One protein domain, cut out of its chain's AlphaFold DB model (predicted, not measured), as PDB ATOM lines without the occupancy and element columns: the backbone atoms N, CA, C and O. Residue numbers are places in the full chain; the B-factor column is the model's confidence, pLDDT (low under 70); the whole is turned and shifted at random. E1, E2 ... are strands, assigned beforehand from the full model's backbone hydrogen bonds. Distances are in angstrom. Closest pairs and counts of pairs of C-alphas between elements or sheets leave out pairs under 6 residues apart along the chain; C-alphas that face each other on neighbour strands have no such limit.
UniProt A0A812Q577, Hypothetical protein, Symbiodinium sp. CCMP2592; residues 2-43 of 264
ATOM      1  N   VAL A   2     -16.331   2.592  -0.988       73.12
ATOM      2  CA  VAL A   2     -17.797   2.694  -0.863       73.12
ATOM      3  C   VAL A   2     -18.360   2.471  -2.266       73.12
ATOM      4  O   VAL A   2     -18.293   3.398  -3.072       73.12
ATOM      5  N   PRO A   3     -18.859   1.259  -2.573       75.50
ATOM      6  CA  PRO A   3     -19.351   0.932  -3.906       75.50
ATOM      7  C   PRO A   3     -20.420   1.926  -4.359       75.50
ATOM      8  O   PRO A   3     -21.156   2.451  -3.519       75.50
ATOM      9  N   PHE A   4     -20.522   2.154  -5.672       74.75
ATOM     10  CA  PHE A   4     -21.457   3.083  -6.332       74.75
ATOM     11  C   PHE A   4     -21.114   4.564  -6.133       74.75
ATOM     12  O   PHE A   4     -21.220   5.349  -7.072       74.75
ATOM     13  N   VAL A   5     -20.657   4.954  -4.941       78.00
ATOM     14  CA  VAL A   5     -20.148   6.308  -4.687       78.00
ATOM     15  C   VAL A   5     -18.860   6.542  -5.467       78.00
ATOM     16  O   VAL A   5     -18.693   7.598  -6.053       78.00
ATOM     17  N   ASP A   6     -17.971   5.557  -5.523       78.19
ATOM     18  CA  ASP A   6     -16.665   5.623  -6.189       78.19
ATOM     19  C   ASP A   6     -16.703   5.681  -7.726       78.19
ATOM     20  O   ASP A   6     -15.684   5.985  -8.338       78.19
ATOM     21  N   GLN A   7     -17.858   5.437  -8.354       82.88
ATOM     22  CA  GLN A   7     -18.004   5.474  -9.815       82.88
ATOM     23  C   GLN A   7     -18.289   6.871 -10.385       82.88
ATOM     24  O   GLN A   7     -18.180   7.068 -11.593       82.88
ATOM     25  N   ALA A   8     -18.686   7.838  -9.553       84.00
ATOM     26  CA  ALA A   8     -18.962   9.198 -10.014       84.00
ATOM     27  C   ALA A   8     -17.660  10.000 -10.154       84.00
ATOM     28  O   ALA A   8     -16.889  10.091  -9.200       84.00
ATOM     29  N   ASN A   9     -17.451  10.639 -11.306       84.94
ATOM     30  CA  ASN A   9     -16.237  11.410 -11.577       84.94
ATOM     31  C   ASN A   9     -16.143  12.698 -10.746       84.94
ATOM     32  O   ASN A   9     -17.152  13.264 -10.305       84.94
ATOM     33  N   HIS A  10     -14.910  13.184 -10.568       86.06
ATOM     34  CA  HIS A  10     -14.652  14.487  -9.966       86.06
ATOM     35  C   HIS A  10     -15.180  15.612 -10.858       86.06
ATOM     36  O   HIS A  10     -14.973  15.619 -12.068       86.06
ATOM     37  N   GLY A  11     -15.809  16.611 -10.253       84.56
ATOM     38  CA  GLY A  11     -16.140  17.848 -10.937       84.56
ATOM     39  C   GLY A  11     -17.069  18.709 -10.106       84.56
ATOM     40  O   GLY A  11     -17.112  18.630  -8.878       84.56
ATOM     41  N   LYS A  12     -17.866  19.536 -10.784       84.62
ATOM     42  CA  LYS A  12     -18.855  20.384 -10.120       84.62
ATOM     43  C   LYS A  12     -19.951  19.476  -9.518       84.62
ATOM     44  O   LYS A  12     -20.804  19.015 -10.271       84.62
ATOM     45  N   PRO A  13     -20.031  19.289  -8.187       87.19
ATOM     46  CA  PRO A  13     -20.733  18.147  -7.592       87.19
ATOM     47  C   PRO A  13     -22.254  18.183  -7.775       87.19
ATOM     48  O   PRO A  13     -22.909  19.155  -7.397       87.19
ATOM     49  N   HIS A  14     -22.829  17.103  -8.294       88.06
ATOM     50  CA  HIS A  14     -24.272  16.852  -8.319       88.06
ATOM     51  C   HIS A  14     -24.785  16.332  -6.968       88.06
ATOM     52  O   HIS A  14     -25.904  16.654  -6.556       88.06
ATOM     53  N   LEU A  15     -23.943  15.566  -6.270       86.94
ATOM     54  CA  LEU A  15     -24.246  14.890  -5.013       86.94
ATOM     55  C   LEU A  15     -23.297  15.334  -3.891       86.94
ATOM     56  O   LEU A  15     -22.122  15.610  -4.126       86.94
ATOM     57  N   GLU A  16     -23.808  15.345  -2.662       85.88
ATOM     58  CA  GLU A  16     -23.023  15.407  -1.425       85.88
ATOM     59  C   GLU A  16     -23.286  14.129  -0.620       85.88
ATOM     60  O   GLU A  16     -24.441  13.746  -0.419       85.88
ATOM     61  N   PHE A  17     -22.227  13.470  -0.150       84.75
ATOM     62  CA  PHE A  17     -22.335  12.247   0.641       84.75
ATOM     63  C   PHE A  17     -22.125  12.541   2.122       84.75
ATOM     64  O   PHE A  17     -21.192  13.245   2.505       84.75
ATOM     65  N   ARG A  18     -22.986  11.982   2.977       84.00
ATOM     66  CA  ARG A  18     -22.852  12.073   4.437       84.00
ATOM     67  C   ARG A  18     -22.947  10.701   5.074       84.00
ATOM     68  O   ARG A  18     -23.773   9.879   4.678       84.00
ATOM     69  N   CYS A  19     -22.130  10.477   6.099       82.88
ATOM     70  CA  CYS A  19     -22.274   9.307   6.950       82.88
ATOM     71  C   CYS A  19     -23.460   9.517   7.900       82.88
ATOM     72  O   CYS A  19     -23.542  10.521   8.607       82.88
ATOM     73  N   HIS A  20     -24.397   8.575   7.912       85.38
ATOM     74  CA  HIS A  20     -25.540   8.567   8.810       85.38
ATOM     75  C   HIS A  20     -25.794   7.148   9.313       85.38
ATOM     76  O   HIS A  20     -26.119   6.256   8.527       85.38
ATOM     77  N   LYS A  21     -25.675   6.949  10.634       86.44
ATOM     78  CA  LYS A  21     -25.951   5.672  11.320       86.44
ATOM     79  C   LYS A  21     -25.265   4.464  10.653       86.44
ATOM     80  O   LYS A  21     -25.915   3.469  10.361       86.44
ATOM     81  N   GLY A  22     -23.969   4.582  10.355       85.94
ATOM     82  CA  GLY A  22     -23.183   3.505   9.734       85.94
ATOM     83  C   GLY A  22     -23.432   3.290   8.234       85.94
ATOM     84  O   GLY A  22     -22.888   2.353   7.664       85.94
ATOM     85  N   SER A  23     -24.221   4.152   7.583       86.38
ATOM     86  CA  SER A  23     -24.470   4.126   6.135       86.38
ATOM     87  C   SER A  23     -24.028   5.429   5.468       86.38
ATOM     88  O   SER A  23     -24.137   6.499   6.066       86.38
ATOM     89  N   VAL A  24     -23.554   5.361   4.222       85.19
ATOM     90  CA  VAL A  24     -23.276   6.549   3.401       85.19
ATOM     91  C   VAL A  24     -24.531   6.897   2.607       85.19
ATOM     92  O   VAL A  24     -25.069   6.055   1.893       85.19
ATOM     93  N   ARG A  25     -25.017   8.133   2.740       87.44
ATOM     94  CA  ARG A  25     -26.196   8.631   2.020       87.44
ATOM     95  C   ARG A  25     -25.797   9.775   1.099       87.44
ATOM     96  O   ARG A  25     -25.229  10.757   1.570       87.44
ATOM     97  N   GLY A  26     -26.118   9.651  -0.186       84.44
ATOM     98  CA  GLY A  26     -25.980  10.726  -1.166       84.44
ATOM     99  C   GLY A  26     -27.224  11.610  -1.190       84.44
ATOM    100  O   GLY A  26     -28.346  11.107  -1.236       84.44
ATOM    101  N   ARG A  27     -27.037  12.928  -1.167       87.12
ATOM    102  CA  ARG A  27     -28.093  13.925  -1.363       87.12
ATOM    103  C   ARG A  27     -27.791  14.729  -2.622       87.12
ATOM    104  O   ARG A  27     -26.690  15.253  -2.756       87.12
ATOM    105  N   ALA A  28     -28.779  14.884  -3.499       87.88
ATOM    106  CA  ALA A  28     -28.682  15.822  -4.613       87.88
ATOM    107  C   ALA A  28     -28.641  17.264  -4.092       87.88
ATOM    108  O   ALA A  28     -29.528  17.695  -3.351       87.88
ATOM    109  N   ILE A  29     -27.599  18.000  -4.475       90.00
ATOM    110  CA  ILE A  29     -27.405  19.413  -4.108       90.00
ATOM    111  C   ILE A  29     -27.720  20.368  -5.265       90.00
ATOM    112  O   ILE A  29     -27.629  21.584  -5.117       90.00
ATOM    113  N   ARG A  30     -28.096  19.824  -6.426       86.50
ATOM    114  CA  ARG A  30     -28.585  20.554  -7.603       86.50
ATOM    115  C   ARG A  30     -29.440  19.640  -8.479       86.50
ATOM    116  O   ARG A  30     -29.476  18.431  -8.259       86.50
ATOM    117  N   HIS A  31     -30.081  20.219  -9.490       87.69
ATOM    118  CA  HIS A  31     -30.768  19.458 -10.531       87.69
ATOM    119  C   HIS A  31     -29.781  18.552 -11.288       87.69
ATOM    120  O   HIS A  31     -28.724  19.019 -11.718       87.69
ATOM    121  N   ILE A  32     -30.137  17.277 -11.457       85.25
ATOM    122  CA  ILE A  32     -29.354  16.277 -12.196       85.25
ATOM    123  C   ILE A  32     -30.133  15.964 -13.471       85.25
ATOM    124  O   ILE A  32     -31.185  15.332 -13.416       85.25
ATOM    125  N   ALA A  33     -29.655  16.465 -14.609       85.25
ATOM    126  CA  ALA A  33     -30.219  16.082 -15.900       85.25
ATOM    127  C   ALA A  33     -29.868  14.612 -16.209       85.25
ATOM    128  O   ALA A  33     -28.859  14.121 -15.698       85.25
ATOM    129  N   PRO A  34     -30.656  13.905 -17.042       85.38
ATOM    130  CA  PRO A  34     -30.271  12.582 -17.525       85.38
ATOM    131  C   PRO A  34     -28.872  12.625 -18.160       85.38
ATOM    132  O   PRO A  34     -28.623  13.455 -19.033       85.38
ATOM    133  N   GLY A  35     -27.962  11.762 -17.704       83.50
ATOM    134  CA  GLY A  35     -26.560  11.776 -18.123       83.50
ATOM    135  C   GLY A  35     -25.600  11.467 -16.975       83.50
ATOM    136  O   GLY A  35     -25.914  10.675 -16.087       83.50
ATOM    137  N   GLU A  36     -24.420  12.081 -17.013       80.06
ATOM    138  CA  GLU A  36     -23.336  11.825 -16.064       80.06
ATOM    139  C   GLU A  36     -23.578  12.473 -14.690       80.06
ATOM    140  O   GLU A  36     -23.964  13.641 -14.571       80.06
ATOM    141  N   ILE A  37     -23.300  11.711 -13.630       86.44
ATOM    142  CA  ILE A  37     -23.327  12.180 -12.243       86.44
ATOM    143  C   ILE A  37     -21.892  12.477 -11.809       86.44
ATOM    144  O   ILE A  37     -20.989  11.670 -11.999       86.44
ATOM    145  N   LEU A  38     -21.702  13.635 -11.176       87.19
ATOM    146  CA  LEU A  38     -20.402  14.135 -10.743       87.19
ATOM    147  C   LEU A  38     -20.436  14.335  -9.236       87.19
ATOM    148  O   LEU A  38     -21.470  14.708  -8.672       87.19
ATOM    149  N   GLN A  39     -19.298  14.159  -8.589       87.00
ATOM    150  CA  GLN A  39     -19.110  14.443  -7.175       87.00
ATOM    151  C   GLN A  39     -17.855  15.286  -6.964       87.00
ATOM    152  O   GLN A  39     -17.058  15.492  -7.873       87.00
ATOM    153  N   SER A  40     -17.682  15.795  -5.750       85.25
ATOM    154  CA  SER A  40     -16.443  16.451  -5.354       85.25
ATOM    155  C   SER A  40     -15.641  15.468  -4.520       85.25
ATOM    156  O   SER A  40     -16.145  14.940  -3.533       85.25
ATOM    157  N   TYR A  41     -14.383  15.263  -4.897       84.50
ATOM    158  CA  TYR A  41     -13.413  14.515  -4.086       84.50
ATOM    159  C   TYR A  41     -12.818  15.387  -2.962       84.50
ATOM    160  O   TYR A  41     -11.905  14.961  -2.265       84.50
ATOM    161  N   GLY A  42     -13.339  16.605  -2.778       81.44
ATOM    162  CA  GLY A  42     -12.778  17.634  -1.910       81.44
ATOM    163  C   GLY A  42     -11.985  18.685  -2.686       81.44
ATOM    164  O   GLY A  42     -12.009  18.733  -3.916       81.44
ATOM    165  N   GLU A  43     -11.305  19.558  -1.942       77.56
ATOM    166  CA  GLU A  43     -10.333  20.503  -2.497       77.56
ATOM    167  C   GLU A  43      -9.006  19.757  -2.727       77.56
ATOM    168  O   GLU A  43      -8.269  19.527  -1.767       77.56
TER     169      GLU A  43
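Overview. This is residues 2 to 43 of the 264 residues of the protein "Hypothetical protein" of Symbiodinium sp. CCMP2592 (UniProt A0A812Q577). A two-stranded hairpin of E1 and E2 makes one end of the long axis, with its tight turn at the tip; away from the turn, E1 bends sharply, and the stretch after E2 loops round and folds back so that residues 38 to 39 pair beside residues 9 to 10 of E1. The printed part has 42 residues with no named helix and two named strands, E1 then E2, in one antiparallel sheet of order E1 - E2. The class is all strand, though under half of the residues, 18 of 42, are in named elements. The whole is compact, with a radius of gyration of the C-alphas of 10.4 A, and only just elongated, spanning 29 by 19 by 19 A.

Along the chain. Find C-alpha 9 at (-16.237, 11.410, -11.577); here E1 begins, and it runs through residues 9 to 20, 22.6 A from first to last C-alpha. Look at residue 12, where E1 bends by 109 degrees. E2, residues 23 to 28, runs 16.4 A from C-alpha 23 at (-24.470, 4.126, 6.135) to C-alpha 28 at (-28.682, 15.822, -4.613).

Arrangement. E1 and E2 are antiparallel neighbours and form a hairpin, with 134 degrees between their directions. Look at C-alphas 17 and 26, which face each other at 4.3 A. N 18 and O 25 are within hydrogen-bond range at 2.9 A, and so are N 27 and O 16 at 2.8 A. Beyond this hairpin, residues 9 to 10 of E1 pair with residues 38 to 39, parallel.

Size, cuts and confidence. The two C-alphas farthest apart are those of Lys 21 and Gly 35, at 30.1 A. The printed part has no cut, and the link from E1 to E2 is tight. Residues 29 to 43 hold no named element. The mean pLDDT of the printed part is 84.2, and no printed residue is under 70.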